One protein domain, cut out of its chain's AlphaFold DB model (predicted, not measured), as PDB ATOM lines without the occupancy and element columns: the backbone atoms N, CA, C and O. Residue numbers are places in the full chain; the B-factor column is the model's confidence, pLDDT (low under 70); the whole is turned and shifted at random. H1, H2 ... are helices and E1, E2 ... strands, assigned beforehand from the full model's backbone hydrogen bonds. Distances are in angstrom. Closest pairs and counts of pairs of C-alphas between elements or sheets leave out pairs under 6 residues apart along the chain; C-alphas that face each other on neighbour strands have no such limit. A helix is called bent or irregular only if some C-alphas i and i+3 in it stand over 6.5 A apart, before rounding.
ATOM      1  N   ILE A  11      10.496  48.919-114.135       94.56
ATOM      2  CA  ILE A  11       9.816  50.176-114.483       94.56
ATOM      3  C   ILE A  11       8.719  49.991-115.530       94.56
ATOM      4  O   ILE A  11       7.938  50.910-115.759       94.56
ATOM      5  N   GLY A  12       8.630  48.817-116.153       95.75
ATOM      6  CA  GLY A  12       7.681  48.542-117.222       95.75
ATOM      7  C   GLY A  12       8.113  47.376-118.099       95.75
ATOM      8  O   GLY A  12       9.003  46.606-117.742       95.75
ATOM      9  N   VAL A  13       7.496  47.270-119.274       96.75
ATOM     10  CA  VAL A  13       7.778  46.206-120.249       96.75
ATOM     11  C   VAL A  13       8.019  46.767-121.644       96.75
ATOM     12  O   VAL A  13       7.527  47.841-121.984       96.75
ATOM     13  N   VAL A  14       8.740  46.027-122.487       97.50
ATOM     14  CA  VAL A  14       8.922  46.379-123.904       97.50
ATOM     15  C   VAL A  14       7.560  46.404-124.607       97.50
ATOM     16  O   VAL A  14       6.830  45.410-124.617       97.50
ATOM     17  N   LEU A  15       7.217  47.546-125.196       95.62
ATOM     18  CA  LEU A  15       5.934  47.799-125.840       95.62
ATOM     19  C   LEU A  15       5.801  46.974-127.130       95.62
ATOM     20  O   LEU A  15       6.696  46.971-127.968       95.62
ATOM     21  N   GLY A  16       4.662  46.300-127.306       92.94
ATOM     22  CA  GLY A  16       4.375  45.509-128.511       92.94
ATOM     23  C   GLY A  16       3.642  46.259-129.624       92.94
ATOM     24  O   GLY A  16       3.608  45.778-130.752       92.94
ATOM     25  N   SER A  17       3.055  47.424-129.334       91.81
ATOM     26  CA  SER A  17       2.320  48.229-130.324       91.81
ATOM     27  C   SER A  17       3.216  49.119-131.191       91.81
ATOM     28  O   SER A  17       2.750  49.676-132.182       91.81
ATOM     29  N   LYS A  18       4.503  49.241-130.846       93.12
ATOM     30  CA  LYS A  18       5.535  49.888-131.662       93.12
ATOM     31  C   LYS A  18       6.657  48.871-131.925       93.12
ATOM     32  O   LYS A  18       6.904  48.027-131.064       93.12
ATOM     33  N   PRO A  19       7.321  48.912-133.091       92.44
ATOM     34  CA  PRO A  19       8.414  47.993-133.381       92.44
ATOM     35  C   PRO A  19       9.595  48.234-132.432       92.44
ATOM     36  O   PRO A  19       9.912  49.376-132.108       92.44
ATOM     37  N   ALA A  20      10.248  47.149-132.019       96.44
ATOM     38  CA  ALA A  20      11.548  47.181-131.361       96.44
ATOM     39  C   ALA A  20      12.634  46.783-132.368       96.44
ATOM     40  O   ALA A  20      12.422  45.899-133.205       96.44
ATOM     41  N   THR A  21      13.798  47.416-132.279       96.75
ATOM     42  CA  THR A  21      14.941  47.189-133.163       96.75
ATOM     43  C   THR A  21      16.209  46.923-132.337       96.75
ATOM     44  O   THR A  21      16.196  47.056-131.114       96.75
ATOM     45  N   PRO A  22      17.336  46.535-132.959       95.19
ATOM     46  CA  PRO A  22      18.623  46.487-132.263       95.19
ATOM     47  C   PRO A  22      19.189  47.864-131.868       95.19
ATOM     48  O   PRO A  22      20.220  47.911-131.204       95.19
ATOM     49  N   VAL A  23      18.576  48.978-132.290       95.81
ATOM     50  CA  VAL A  23      19.066  50.340-131.998       95.81
ATOM     51  C   VAL A  23      18.158  51.118-131.049       95.81
ATOM     52  O   VAL A  23      18.631  52.029-130.371       95.81
ATOM     53  N   ASP A  24      16.884  50.751-130.958       97.12
ATOM     54  CA  ASP A  24      15.901  51.402-130.103       97.12
ATOM     55  C   ASP A  24      14.706  50.496-129.776       97.12
ATOM     56  O   ASP A  24      14.463  49.463-130.408       97.12
ATOM     57  N   PHE A  25      13.958  50.873-128.743       97.94
ATOM     58  CA  PHE A  25      12.674  50.264-128.413       97.94
ATOM     59  C   PHE A  25      11.819  51.218-127.575       97.94
ATOM     60  O   PHE A  25      12.276  52.266-127.119       97.94
ATOM     61  N   TYR A  26      10.563  50.836-127.351       98.00
ATOM     62  CA  TYR A  26       9.633  51.581-126.507       98.00
ATOM     63  C   TYR A  26       9.290  50.790-125.248       98.00
ATOM     64  O   TYR A  26       9.171  49.565-125.292       98.00
ATOM     65  N   ILE A  27       9.083  51.493-124.141       97.88
ATOM     66  CA  ILE A  27       8.631  50.938-122.867       97.88
ATOM     67  C   ILE A  27       7.170  51.334-122.653       97.88
ATOM     68  O   ILE A  27       6.827  52.504-122.803       97.88
ATOM     69  N   ALA A  28       6.325  50.381-122.260       96.12
ATOM     70  CA  ALA A  28       5.084  50.657-121.544       96.12
ATOM     71  C   ALA A  28       5.428  50.830-120.058       96.12
ATOM     72  O   ALA A  28       5.694  49.841-119.369       96.12
ATOM     73  N   VAL A  29       5.520  52.075-119.596       95.75
ATOM     74  CA  VAL A  29       5.968  52.396-118.235       95.75
ATOM     75  C   VAL A  29       4.841  52.086-117.250       95.75
ATOM     76  O   VAL A  29       3.675  52.382-117.512       95.75
ATOM     77  N   GLY A  30       5.174  51.475-116.112       92.75
ATOM     78  CA  GLY A  30       4.210  51.185-115.053       92.75
ATOM     79  C   GLY A  30       3.535  52.459-114.533       92.75
ATOM     80  O   GLY A  30       4.162  53.514-114.460       92.75
ATOM     81  N   ARG A  31       2.255  52.366-114.151       85.56
ATOM     82  CA  ARG A  31       1.434  53.528-113.745       85.56
ATOM     83  C   ARG A  31       2.029  54.287-112.556       85.56
ATOM     84  O   ARG A  31       2.148  55.506-112.598       85.56
ATOM     85  N   ASP A  32       2.494  53.545-111.555       86.88
ATOM     86  CA  ASP A  32       3.097  54.093-110.333       86.88
ATOM     87  C   ASP A  32       4.620  54.270-110.442       86.88
ATOM     88  O   ASP A  32       5.309  54.495-109.444       86.88
ATOM     89  N   LYS A  33       5.181  54.114-111.648       90.25
ATOM     90  CA  LYS A  33       6.622  54.192-111.888       90.25
ATOM     91  C   LYS A  33       6.985  55.554-112.461       90.25
ATOM     92  O   LYS A  33       6.322  56.093-113.349       90.25
ATOM     93  N   VAL A  34       8.080  56.098-111.945       87.31
ATOM     94  CA  VAL A  34       8.679  57.334-112.438       87.31
ATOM     95  C   VAL A  34       9.854  56.958-113.325       87.31
ATOM     96  O   VAL A  34      10.723  56.193-112.916       87.31
ATOM     97  N   LEU A  35       9.847  57.500-114.536       90.94
ATOM     98  CA  LEU A  35      10.936  57.430-115.495       90.94
ATOM     99  C   LEU A  35      11.123  58.846-116.042       90.94
ATOM    100  O   LEU A  35      10.137  59.556-116.254       90.94
ATOM    101  N   GLN A  36      12.364  59.274-116.230       90.81
ATOM    102  CA  GLN A  36      12.713  60.604-116.733       90.81
ATOM    103  C   GLN A  36      13.736  60.518-117.872       90.81
ATOM    104  O   GLN A  36      14.331  59.473-118.137       90.81
ATOM    105  N   LEU A  37      13.927  61.635-118.574       90.25
ATOM    106  CA  LEU A  37      14.972  61.748-119.588       90.25
ATOM    107  C   LEU A  37      16.355  61.510-118.969       90.25
ATOM    108  O   LEU A  37      16.616  61.928-117.842       90.25
ATOM    109  N   ASP A  38      17.244  60.906-119.753       89.44
ATOM    110  CA  ASP A  38      18.592  60.465-119.373       89.44
ATOM    111  C   ASP A  38      18.645  59.256-118.423       89.44
ATOM    112  O   ASP A  38      19.746  58.775-118.141       89.44
ATOM    113  N   ASP A  39      17.505  58.737-117.947       92.50
ATOM    114  CA  ASP A  39      17.508  57.506-117.159       92.50
ATOM    115  C   ASP A  39      18.099  56.368-117.992       92.50
ATOM    116  O   ASP A  39      17.714  56.123-119.141       92.50
ATOM    117  N   ALA A  40      19.047  55.655-117.392       94.56
ATOM    118  CA  ALA A  40      19.569  54.432-117.961       94.56
ATOM    119  C   ALA A  40      18.639  53.279-117.610       94.56
ATOM    120  O   ALA A  40      18.194  53.140-116.472       94.56
ATOM    121  N   VAL A  41      18.382  52.419-118.584       96.19
ATOM    122  CA  VAL A  41      17.548  51.233-118.420       96.19
ATOM    123  C   VAL A  41      18.219  50.027-119.048       96.19
ATOM    124  O   VAL A  41      19.084  50.153-119.923       96.19
ATOM    125  N   PHE A  42      17.798  48.843-118.624       97.38
ATOM    126  CA  PHE A  42      18.202  47.614-119.280       97.38
ATOM    127  C   PHE A  42      17.078  46.583-119.337       97.38
ATOM    128  O   PHE A  42      16.148  46.574-118.532       97.38
ATOM    129  N   THR A  43      17.174  45.698-120.317       97.62
ATOM    130  CA  THR A  43      16.331  44.510-120.460       97.62
ATOM    131  C   THR A  43      17.179  43.362-120.997       97.62
ATOM    132  O   THR A  43      18.348  43.548-121.342       97.62
ATOM    133  N   TYR A  44      16.633  42.155-121.056       96.44
ATOM    134  CA  TYR A  44      17.349  41.006-121.586       96.44
ATOM    135  C   TYR A  44      16.412  40.009-122.261       96.44
ATOM    136  O   TYR A  44      15.241  39.872-121.914       96.44
ATOM    137  N   VAL A  45      16.976  39.266-123.210       95.62
ATOM    138  CA  VAL A  45      16.334  38.138-123.876       95.62
ATOM    139  C   VAL A  45      17.126  36.879-123.554       95.62
ATOM    140  O   VAL A  45      18.318  36.786-123.849       95.62
ATOM    141  N   ASP A  46      16.442  35.883-122.995       93.69
ATOM    142  CA  ASP A  46      16.981  34.535-122.848       93.69
ATOM    143  C   ASP A  46      16.673  33.708-124.109       93.69
ATOM    144  O   ASP A  46      15.519  33.503-124.506       93.69
ATOM    145  N   LEU A  47      17.732  33.243-124.765       91.44
ATOM    146  CA  LEU A  47      17.715  32.426-125.975       91.44
ATOM    147  C   LEU A  47      18.265  31.026-125.691       91.44
ATOM    148  O   LEU A  47      18.896  30.761-124.666       91.44
ATOM    149  N   LYS A  48      18.073  30.126-126.657       91.62
ATOM    150  CA  LYS A  48      18.804  28.862-126.738       91.62
ATOM    151  C   LYS A  48      19.583  28.822-128.047       91.62
ATOM    152  O   LYS A  48      18.972  28.753-129.107       91.62
ATOM    153  N   ILE A  49      20.911  28.839-127.973       87.00
ATOM    154  CA  ILE A  49      21.798  28.684-129.136       87.00
ATOM    155  C   ILE A  49      22.465  27.315-129.020       87.00
ATOM    156  O   ILE A  49      23.108  27.017-128.015       87.00
ATOM    157  N   ASN A  50      22.270  26.448-130.019       89.12
ATOM    158  CA  ASN A  50      22.756  25.058-130.008       89.12
ATOM    159  C   ASN A  50      22.345  24.284-128.737       89.12
ATOM    160  O   ASN A  50      23.134  23.544-128.153       89.12
ATOM    161  N   GLY A  51      21.115  24.515-128.264       89.56
ATOM    162  CA  GLY A  51      20.569  23.891-127.054       89.56
ATOM    163  C   GLY A  51      21.088  24.458-125.726       89.56
ATOM    164  O   GLY A  51      20.561  24.087-124.679       89.56
ATOM    165  N   LYS A  52      22.061  25.378-125.739       90.62
ATOM    166  CA  LYS A  52      22.608  26.013-124.532       90.62
ATOM    167  C   LYS A  52      21.899  27.341-124.235       90.62
ATOM    168  O   LYS A  52      21.606  28.075-125.182       90.62
ATOM    169  N   PRO A  53      21.624  27.661-122.956       91.56
ATOM    170  CA  PRO A  53      21.062  28.954-122.579       91.56
ATOM    171  C   PRO A  53      22.039  30.073-122.944       91.56
ATOM    172  O   PRO A  53      23.241  29.965-122.699       91.56
ATOM    173  N   PHE A  54      21.518  31.135-123.546       93.25
ATOM    174  CA  PHE A  54      22.295  32.279-124.000       93.25
ATOM    175  C   PHE A  54      21.504  33.559-123.738       93.25
ATOM    176  O   PHE A  54      20.427  33.735-124.301       93.25
ATOM    177  N   ARG A  55      22.018  34.436-122.874       95.12
ATOM    178  CA  ARG A  55      21.363  35.702-122.525       95.12
ATOM    179  C   ARG A  55      21.966  36.842-123.329       95.12
ATOM    180  O   ARG A  55      23.183  36.996-123.339       95.12
ATOM    181  N   VAL A  56      21.107  37.653-123.936       97.00
ATOM    182  CA  VAL A  56      21.477  38.925-124.567       97.00
ATOM    183  C   VAL A  56      20.866  40.049-123.749       97.00
ATOM    184  O   VAL A  56      19.653  40.075-123.563       97.00
ATOM    185  N   SER A  57      21.700  40.944-123.235       97.44
ATOM    186  CA  SER A  57      21.285  42.106-122.449       97.44
ATOM    187  C   SER A  57      21.361  43.360-123.308       97.44
ATOM    188  O   SER A  57      22.317  43.546-124.060       97.44
ATOM    189  N   PHE A  58      20.367  44.223-123.172       97.94
ATOM    190  CA  PHE A  58      20.230  45.478-123.897       97.94
ATOM    191  C   PHE A  58      20.251  46.598-122.877       97.94
ATOM    192  O   PHE A  58      19.426  46.604-121.968       97.94
ATOM    193  N   TYR A  59      21.178  47.530-123.035       97.62
ATOM    194  CA  TYR A  59      21.271  48.728-122.216       97.62
ATOM    195  C   TYR A  59      20.971  49.937-123.086       97.62
ATOM    196  O   TYR A  59      21.380  49.987-124.251       97.62
ATOM    197  N   GLY A  60      20.272  50.913-122.527       95.94
ATOM    198  CA  GLY A  60      19.914  52.116-123.254       95.94
ATOM    199  C   GLY A  60      19.605  53.287-122.346       95.94
ATOM    200  O   GLY A  60      19.569  53.158-121.122       95.94
ATOM    201  N   ILE A  61      19.405  54.435-122.979       94.56
ATOM    202  CA  ILE A  61      19.091  55.701-122.324       94.56
ATOM    203  C   ILE A  61      17.735  56.177-122.830       94.56
ATOM    204  O   ILE A  61      17.447  56.089-124.028       94.56
ATOM    205  N   VAL A  62      16.910  56.668-121.912       94.31
ATOM    206  CA  VAL A  62      15.607  57.250-122.224       94.31
ATOM    207  C   VAL A  62      15.794  58.637-122.837       94.31
ATOM    208  O   VAL A  62      16.347  59.532-122.195       94.31
ATOM    209  N   ASP A  63      15.329  58.828-124.072       91.94
ATOM    210  CA  ASP A  63      15.450  60.093-124.814       91.94
ATOM    211  C   ASP A  63      14.099  60.761-125.134       91.94
ATOM    212  O   ASP A  63      14.072  61.942-125.477       91.94
ATOM    213  N   SER A  64      12.978  60.060-124.947       91.94
ATOM    214  CA  SER A  64      11.626  60.625-125.025       91.94
ATOM    215  C   SER A  64      10.691  59.953-124.026       91.94
ATOM    216  O   SER A  64      10.785  58.748-123.788       91.94
ATOM    217  N   ILE A  65       9.769  60.733-123.460       93.31
ATOM    218  CA  ILE A  65       8.708  60.260-122.569       93.31
ATOM    219  C   ILE A  65       7.420  60.985-122.927       93.31
ATOM    220  O   ILE A  65       7.383  62.211-123.023       93.31
ATOM    221  N   GLU A  66       6.361  60.211-123.095       92.56
ATOM    222  CA  GLU A  66       5.050  60.672-123.518       92.56
ATOM    223  C   GLU A  66       3.991  60.146-122.548       92.56
ATOM    224  O   GLU A  66       3.996  58.970-122.165       92.56
ATOM    225  N   ARG A  67       3.060  61.028-122.178       91.50
ATOM    226  CA  ARG A  67       1.817  60.667-121.501       91.50
ATOM    227  C   ARG A  67       0.637  61.168-122.309       91.50
ATOM    228  O   ARG A  67       0.627  62.317-122.744       91.50
ATOM    229  N   SER A  68      -0.340  60.303-122.514       89.81
ATOM    230  CA  SER A  68      -1.591  60.636-123.189       89.81
ATOM    231  C   SER A  68      -2.706  59.714-122.711       89.81
ATOM    232  O   SER A  68      -2.443  58.729-122.028       89.81
ATOM    233  N   TYR A  69      -3.950  60.022-123.059       88.94
ATOM    234  CA  TYR A  69      -5.067  59.102-122.867       88.94
ATOM    235  C   TYR A  69      -5.357  58.362-124.171       88.94
ATOM    236  O   TYR A  69      -5.427  58.971-125.238       88.94
ATOM    237  N   GLU A  70      -5.512  57.044-124.094       84.44
ATOM    238  CA  GLU A  70      -6.011  56.242-125.210       84.44
ATOM    239  C   GLU A  70      -7.536  56.364-125.308       84.44
ATOM    240  O   GLU A  70      -8.239  56.322-124.299       84.44
ATOM    241  N   GLY A  71      -8.044  56.492-126.539       79.88
ATOM    242  CA  GLY A  71      -9.483  56.565-126.818       79.88
ATOM    243  C   GLY A  71     -10.096  57.966-126.753       79.88
ATOM    244  O   GLY A  71     -11.320  58.067-126.778       79.88
ATOM    245  N   LEU A  72      -9.280  59.023-126.673       82.00
ATOM    246  CA  LEU A  72      -9.735  60.400-126.886       82.00
ATOM    247  C   LEU A  72      -9.539  60.809-128.344       82.00
ATOM    248  O   LEU A  72      -8.427  60.708-128.869       82.00
ATOM    249  N   ASP A  73     -10.609  61.309-128.957       80.81
ATOM    250  CA  ASP A  73     -10.601  61.783-130.343       80.81
ATOM    251  C   ASP A  73     -10.506  63.318-130.422       80.81
ATOM    252  O   ASP A  73      -9.966  63.846-131.398       80.81
ATOM    253  N   PHE A  74     -10.983  64.046-129.398       83.81
ATOM    254  CA  PHE A  74     -10.982  65.512-129.364       83.81
ATOM    255  C   PHE A  74     -10.438  66.080-128.045       83.81
ATOM    256  O   PHE A  74     -10.760  65.597-126.963       83.81
ATOM    257  N   ASP A  75      -9.711  67.202-128.112       83.56
ATOM    258  CA  ASP A  75      -9.174  67.886-126.920       83.56
ATOM    259  C   ASP A  75     -10.271  68.301-125.914       83.56
ATOM    260  O   ASP A  75     -10.038  68.351-124.706       83.56
ATOM    261  N   SER A  76     -11.490  68.585-126.393       85.06
ATOM    262  CA  SER A  76     -12.639  68.946-125.549       85.06
ATOM    263  C   SER A  76     -13.129  67.811-124.651       85.06
ATOM    264  O   SER A  76     -13.783  68.082-123.644       85.06
ATOM    265  N   ASP A  77     -12.812  66.559-124.982       84.25
ATOM    266  CA  ASP A  77     -13.206  65.397-124.183       84.25
ATOM    267  C   ASP A  77     -12.535  65.416-122.801       84.25
ATOM    268  O   ASP A  77     -13.055  64.844-121.842       84.25
ATOM    269  N   MET A  78     -11.441  66.175-122.655       85.88
ATOM    270  CA  MET A  78     -10.760  66.390-121.380       85.88
ATOM    271  C   MET A  78     -11.660  67.046-120.319       85.88
ATOM    272  O   MET A  78     -11.499  66.775-119.130       85.88
ATOM    273  N   TYR A  79     -12.651  67.859-120.711       86.12
ATOM    274  CA  TYR A  79     -13.625  68.430-119.765       86.12
ATOM    275  C   TYR A  79     -14.585  67.383-119.181       86.12
ATOM    276  O   TYR A  79     -15.248  67.650-118.181       86.12
ATOM    277  N   TYR A  80     -14.659  66.202-119.798       84.50
ATOM    278  CA  TYR A  80     -15.542  65.105-119.414       84.50
ATOM    279  C   TYR A  80     -14.757  63.849-119.028       84.50
ATOM    280  O   TYR A  80     -15.335  62.763-118.999       84.50
ATOM    281  N   ILE A  81     -13.461  63.975-118.718       82.81
ATOM    282  CA  ILE A  81     -12.560  62.837-118.489       82.81
ATOM    283  C   ILE A  81     -13.062  61.897-117.383       82.81
ATOM    284  O   ILE A  81     -12.983  60.683-117.524       82.81
ATOM    285  N   ASP A  82     -13.699  62.447-116.343       82.12
ATOM    286  CA  ASP A  82     -14.293  61.676-115.241       82.12
ATOM    287  C   ASP A  82     -15.519  60.845-115.672       82.12
ATOM    288  O   ASP A  82     -15.975  59.958-114.952       82.12
ATOM    289  N   SER A  83     -16.084  61.147-116.844       83.44
ATOM    290  CA  SER A  83     -17.282  60.513-117.407       83.44
ATOM    291  C   SER A  83     -16.980  59.574-118.579       83.44
ATOM    292  O   SER A  83     -17.871  58.837-119.009       83.44
ATOM    293  N   VAL A  84     -15.748  59.570-119.099       80.94
ATOM    294  CA  VAL A  84     -15.330  58.746-120.241       80.94
ATOM    295  C   VAL A  84     -14.333  57.689-119.767       80.94
ATOM    296  O   VAL A  84     -13.409  57.970-119.012       80.94
ATOM    297  N   ARG A  85     -14.510  56.438-120.206       80.31
ATOM    298  CA  ARG A  85     -13.544  55.369-119.921       80.31
ATOM    299  C   ARG A  85     -12.343  55.504-120.845       80.31
ATOM    300  O   ARG A  85     -12.377  55.011-121.968       80.31
ATOM    301  N   VAL A  86     -11.303  56.146-120.342       85.06
ATOM    302  CA  VAL A  86      -9.996  56.243-120.990       85.06
ATOM    303  C   VAL A  86      -8.934  55.564-120.142       85.06
ATOM    304  O   VAL A  86      -9.080  55.438-118.927       85.06
ATOM    305  N   GLU A  87      -7.846  55.157-120.781       83.75
ATOM    306  CA  GLU A  87      -6.681  54.616-120.087       83.75
ATOM    307  C   GLU A  87      -5.479  55.529-120.317       83.75
ATOM    308  O   GLU A  87      -5.223  55.973-121.438       83.75
ATOM    309  N   GLU A  88      -4.745  55.832-119.245       87.50
ATOM    310  CA  GLU A  88      -3.500  56.591-119.351       87.50
ATOM    311  C   GLU A  88      -2.427  55.712-120.003       87.50
ATOM    312  O   GLU A  88      -2.064  54.637-119.515       87.50
ATOM    313  N   ARG A  89      -1.887  56.213-121.103       90.00
ATOM    314  CA  ARG A  89      -0.725  55.690-121.795       90.00
ATOM    315  C   ARG A  89       0.507  56.433-121.311       90.00
ATOM    316  O   ARG A  89       0.632  57.632-121.531       90.00
ATOM    317  N   HIS A  90       1.453  55.697-120.739       94.00
ATOM    318  CA  HIS A  90       2.763  56.206-120.347       94.00
ATOM    319  C   HIS A  90       3.837  55.441-121.124       94.00
ATOM    320  O   HIS A  90       4.087  54.260-120.871       94.00
ATOM    321  N   VAL A  91       4.420  56.085-122.136       95.50
ATOM    322  CA  VAL A  91       5.371  55.451-123.056       95.50
ATOM    323  C   VAL A  91       6.687  56.201-123.053       95.50
ATOM    324  O   VAL A  91       6.712  57.419-123.176       95.50
ATOM    325  N   ALA A  92       7.785  55.457-122.971       96.69
ATOM    326  CA  ALA A  92       9.125  56.005-123.118       96.69
ATOM    327  C   ALA A  92       9.829  55.386-124.322       96.69
ATOM    328  O   ALA A  92       9.649  54.201-124.605       96.69
ATOM    329  N   HIS A  93      10.618  56.185-125.029       96.88
ATOM    330  CA  HIS A  93      11.534  55.714-126.060       96.88
ATOM    331  C   HIS A  93      12.926  55.540-125.457       96.88
ATOM    332  O   HIS A  93      13.388  56.373-124.676       96.88
ATOM    333  N   VAL A  94      13.573  54.433-125.809       97.00
ATOM    334  CA  VAL A  94      14.909  54.083-125.342       97.00
ATOM    335  C   VAL A  94      15.807  53.906-126.542       97.00
ATOM    336  O   VAL A  94      15.578  53.031-127.378       97.00
ATOM    337  N   LYS A  95      16.894  54.669-126.566       96.00
ATOM    338  CA  LYS A  95      17.986  54.450-127.503       96.00
ATOM    339  C   LYS A  95      18.965  53.444-126.913       96.00
ATOM    340  O   LYS A  95      19.536  53.684-125.847       96.00
ATOM    341  N   ILE A  96      19.171  52.323-127.599       96.94
ATOM    342  CA  ILE A  96      20.115  51.285-127.175       96.94
ATOM    343  C   ILE A  96      21.536  51.827-127.336       96.94
ATOM    344  O   ILE A  96      21.953  52.242-128.417       96.94
ATOM    345  N   THR A  97      22.289  51.815-126.242       96.06
ATOM    346  CA  THR A  97      23.689  52.250-126.190       96.06
ATOM    347  C   THR A  97      24.655  51.071-126.218       96.06
ATOM    348  O   THR A  97      25.784  51.214-126.686       96.06
ATOM    349  N   ARG A  98      24.227  49.895-125.738       95.88
ATOM    350  CA  ARG A  98      25.041  48.674-125.714       95.88
ATOM    351  C   ARG A  98      24.182  47.417-125.771       95.88
ATOM    352  O   ARG A  98      23.166  47.317-125.089       95.88
ATOM    353  N   ILE A  99      24.674  46.417-126.498       96.94
ATOM    354  CA  ILE A  99      24.171  45.040-126.466       96.94
ATOM    355  C   ILE A  99      25.294  44.135-125.954       96.94
ATOM    356  O   ILE A  99      26.432  44.245-126.409       96.94
ATOM    357  N   GLU A 100      25.001  43.270-124.984       95.38
ATOM    358  CA  GLU A 100      25.985  42.374-124.373       95.38
ATOM    359  C   GLU A 100      25.448  40.940-124.213       95.38
ATOM    360  O   GLU A 100      24.471  40.738-123.484       95.38
ATOM    361  N   PRO A 101      26.098  39.926-124.818       94.31
ATOM    362  CA  PRO A 101      27.163  40.031-125.829       94.31
ATOM    363  C   PRO A 101      26.650  40.678-127.131       94.31
ATOM    364  O   PRO A 101      25.442  40.795-127.308       94.31
ATOM    365  N   GLU A 102      27.547  41.084-128.039       92.88
ATOM    366  CA  GLU A 102      27.202  41.752-129.311       92.88
ATOM    367  C   GLU A 102      26.439  40.822-130.274       92.88
ATOM    368  O   GLU A 102      26.982  40.251-131.219       92.88
ATOM    369  N   TYR A 103      25.147  40.653-130.007       93.88
ATOM    370  CA  TYR A 103      24.218  39.855-130.790       93.88
ATOM    371  C   TYR A 103      23.014  40.726-131.158       93.88
ATOM    372  O   TYR A 103      22.088  40.902-130.367       93.88
ATOM    373  N   PHE A 104      23.061  41.319-132.354       94.06
ATOM    374  CA  PHE A 104      22.166  42.391-132.806       94.06
ATOM    375  C   PHE A 104      20.767  41.892-133.198       94.06
ATOM    376  O   PHE A 104      20.387  41.883-134.367       94.06
ATOM    377  N   ILE A 105      19.991  41.482-132.201       95.00
ATOM    378  CA  ILE A 105      18.563  41.174-132.316       95.00
ATOM    379  C   ILE A 105      17.745  42.228-131.554       95.00
ATOM    380  O   ILE A 105      18.291  42.874-130.665       95.00
ATOM    381  N   PRO A 106      16.455  42.427-131.860       95.81
ATOM    382  CA  PRO A 106      15.613  43.296-131.046       95.81
ATOM    383  C   PRO A 106      15.244  42.635-129.703       95.81
ATOM    384  O   PRO A 106      15.132  41.401-129.635       95.81
ATOM    385  N   PRO A 107      14.988  43.427-128.644       96.19
ATOM    386  CA  PRO A 107      14.341  42.917-127.441       96.19
ATOM    387  C   PRO A 107      12.912  42.450-127.763       96.19
ATOM    388  O   PRO A 107      12.286  42.924-128.716       96.19
ATOM    389  N   ARG A 108      12.375  41.494-126.994       94.44
ATOM    390  CA  ARG A 108      11.033  40.957-127.272       94.44
ATOM    391  C   ARG A 108       9.958  41.812-126.601       94.44
ATOM    392  O   ARG A 108      10.124  42.153-125.429       94.44
ATOM    393  N   PRO A 109       8.823  42.070-127.279       96.38
ATOM    394  CA  PRO A 109       7.641  42.625-126.630       96.38
ATOM    395  C   PRO A 109       7.278  41.855-125.355       96.38
ATOM    396  O   PRO A 109       7.304  40.624-125.336       96.38
ATOM    397  N   GLY A 110       6.958  42.589-124.292       95.50
ATOM    398  CA  GLY A 110       6.637  42.036-122.978       95.50
ATOM    399  C   GLY A 110       7.844  41.668-122.108       95.50
ATOM    400  O   GLY A 110       7.639  41.241-120.976       95.50
ATOM    401  N   ASN A 111       9.093  41.817-122.574       95.75
ATOM    402  CA  ASN A 111      10.241  41.674-121.673       95.75
ATOM    403  C   ASN A 111      10.223  42.770-120.597       95.75
ATOM    404  O   ASN A 111       9.956  43.923-120.943       95.75
ATOM    405  N   PRO A 112      10.515  42.435-119.324       96.75
ATOM    406  CA  PRO A 112      10.601  43.429-118.265       96.75
ATOM    407  C   PRO A 112      11.785  44.355-118.524       96.75
ATOM    408  O   PRO A 112      12.836  43.936-119.022       96.75
ATOM    409  N   VAL A 113      11.604  45.625-118.194       97.50
ATOM    410  CA  VAL A 113      12.617  46.667-118.324       97.50
ATOM    411  C   VAL A 113      12.888  47.226-116.937       97.50
ATOM    412  O   VAL A 113      11.964  47.543-116.187       97.50
ATOM    413  N   PHE A 114      14.165  47.337-116.602       96.00
ATOM    414  CA  PHE A 114      14.635  47.730-115.282       96.00
ATOM    415  C   PHE A 114      15.356  49.070-115.352       96.00
ATOM    416  O   PHE A 114      16.079  49.340-116.315       96.00
ATOM    417  N   LEU A 115      15.196  49.889-114.314       94.00
ATOM    418  CA  LEU A 115      16.005  51.087-114.128       94.00
ATOM    419  C   LEU A 115      17.441  50.671-113.787       94.00
ATOM    420  O   LEU A 115      17.688  49.982-112.798       94.00
ATOM    421  N   ALA A 116      18.395  51.103-114.603       90.75
ATOM    422  CA  ALA A 116      19.814  50.897-114.374       90.75
ATOM    423  C   ALA A 116      20.323  51.989-113.423       90.75
ATOM    424  O   ALA A 116      20.976  52.949-113.836       90.75
ATOM    425  N   GLY A 117      19.980  51.878-112.138       83.94
ATOM    426  CA  GLY A 117      20.510  52.786-111.135       83.94
ATOM    427  C   GLY A 117      20.271  52.445-109.675       83.94
ATOM    428  O   GLY A 117      19.817  51.357-109.337       83.94
ATOM    429  N   GLY A 118      20.676  53.371-108.802       82.06
ATOM    430  CA  GLY A 118      20.858  53.094-107.374       82.06
ATOM    431  C   GLY A 118      22.078  52.208-107.093       82.06
ATOM    432  O   GLY A 118      22.867  51.915-107.993       82.06
ATOM    433  N   GLU A 119      22.246  51.797-105.834       80.25
ATOM    434  CA  GLU A 119      23.356  50.924-105.416       80.25
ATOM    435  C   GLU A 119      23.264  49.524-106.044       80.25
ATOM    436  O   GLU A 119      24.283  48.957-106.430       80.25
ATOM    437  N   GLU A 120      22.047  48.990-106.197       86.00
ATOM    438  CA  GLU A 120      21.807  47.627-106.692       86.00
ATOM    439  C   GLU A 120      22.199  47.454-108.166       86.00
ATOM    440  O   GLU A 120      22.872  46.485-108.506       86.00
ATOM    441  N   PHE A 121      21.832  48.412-109.026       90.06
ATOM    442  CA  PHE A 121      22.084  48.363-110.474       90.06
ATOM    443  C   PHE A 121      23.149  49.363-110.934       90.06
ATOM    444  O   PHE A 121      23.142  49.856-112.068       90.06
ATOM    445  N   TYR A 122      24.091  49.692-110.047       89.50
ATOM    446  CA  TYR A 122      25.174  50.620-110.360       89.50
ATOM    447  C   TYR A 122      26.071  50.112-111.499       89.50
ATOM    448  O   TYR A 122      26.514  50.891-112.342       89.50
ATOM    449  N   ASN A 123      26.329  48.806-111.577       92.25
ATOM    450  CA  ASN A 123      27.161  48.240-112.643       92.25
ATOM    451  C   ASN A 123      26.459  48.308-114.005       92.25
ATOM    452  O   ASN A 123      27.083  48.610-115.021       92.25
ATOM    453  N   GLU A 124      25.153  48.075-114.025       95.00
ATOM    454  CA  GLU A 124      24.285  48.158-115.191       95.00
ATOM    455  C   GLU A 124      24.212  49.602-115.688       95.00
ATOM    456  O   GLU A 124      24.324  49.833-116.891       95.00
ATOM    457  N   PHE A 125      24.144  50.576-114.771       93.88
ATOM    458  CA  PHE A 125      24.284  51.994-115.102       93.88
ATOM    459  C   PHE A 125      25.609  52.267-115.818       93.88
ATOM    460  O   PHE A 125      25.624  52.828-116.914       93.88
ATOM    461  N   GLN A 126      26.729  51.825-115.232       93.94
ATOM    462  CA  GLN A 126      28.061  52.014-115.811       93.94
ATOM    463  C   GLN A 126      28.168  51.375-117.206       93.94
ATOM    464  O   GLN A 126      28.756  51.983-118.100       93.94
ATOM    465  N   LYS A 127      27.561  50.200-117.425       95.25
ATOM    466  CA  LYS A 127      27.502  49.541-118.741       95.25
ATOM    467  C   LYS A 127      26.644  50.294-119.750       95.25
ATOM    468  O   LYS A 127      27.041  50.372-120.914       95.25
ATOM    469  N   ALA A 128      25.502  50.828-119.318       94.88
ATOM    470  CA  ALA A 128      24.587  51.593-120.159       94.88
ATOM    471  C   ALA A 128      25.231  52.881-120.672       94.88
ATOM    472  O   ALA A 128      25.073  53.225-121.842       94.88
ATOM    473  N   ILE A 129      26.014  53.562-119.835       94.31
ATOM    474  CA  ILE A 129      26.720  54.779-120.247       94.31
ATOM    475  C   ILE A 129      28.086  54.498-120.894       94.31
ATOM    476  O   ILE A 129      28.608  55.361-121.591       94.31
ATOM    477  N   GLY A 130      28.661  53.305-120.695       94.62
ATOM    478  CA  GLY A 130      29.980  52.893-121.208       94.62
ATOM    479  C   GLY A 130      31.154  53.110-120.244       94.62
ATOM    480  O   GLY A 130      32.290  52.740-120.542       94.62
TER     481      GLY A 130
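AT A GLANCE: This is residues 11 to 130 of the 606 residues of the protein "ATP-binding protein" of Candidatus Calescamantes bacterium (UniProt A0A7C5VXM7). A small closed barrel of six strands has H2 packed across its outside; at one end E4 and E5 run on beyond the barrel to H1, and at the other the tip of the E3 and E4 hairpin, residues 48 to 53, sticks out. The printed part has 120 residues, in the order E1 E2 E3 E4 H1 E5 E6 H2, mixed in class. Round the antiparallel ring run E1 E2 E5 E4 E3 E6 and back to E1. It is elongated, 54 by 32 by 20 A, and only just loose, close to compact, with a radius of gyration of the C-alphas of 16.5 A.

IN THESE COORDINATES: Find C-alpha 11 at (9.816, 50.176, -114.483), where E1, residues 11 to 14, begins. Next come E2, 24 to 29, E3, 40 to 49, 28.2 A long, and E4, 52 to 70, 41.6 A, which bends by 94 degrees at residue 67. H1, 75 to 83, is irregular, with C-alphas 79 and 82 8.2 A apart. E5, 87 to 100, 35.1 A, bends by 76 degrees at residue 97; E6, 112 to 115, and H2, 122 to 129, ending at (26.720, 54.779, -120.247), follow.

HOW THE PARTS SIT: Look for N 13 and O 28, 3.1 A, between E1 and E2, a hairpin; N 27 and O 92, 2.8 A, joins E2 and E5 within hydrogen-bond range. Likewise see N 66 and O 91, 2.8 A, for E5 and E4; N 45 and O 56, 2.8 A, for E4 and E3; N 42 and O 114, 2.9 A, for E3 and E6; and N 11 and O 113, 2.9 A, for E6 and E1. H2 is on the barrel, outside it, at a height over the sheet of 8.1 A, over E4 and, only just, E3, with 3 C-alphas; its closest C-alphas to E4 are Ala 128 and Tyr 59, 4.8 A. It runs across the strands, at 82 degrees to E4 on the local plane. H1 is not on the barrel. In H2 every O i to N i+4 pair is within hydrogen-bond range; in H1 1 of 5 is, beside 5 of 6 O i to N i+3 pairs.

THE WHOLE: The C-alphas farthest apart are those of Asn 50 and Tyr 79, 57.5 A. The printed part has no cut, the link E5 to E6 is long, and no printed residue is under 70 in pLDDT.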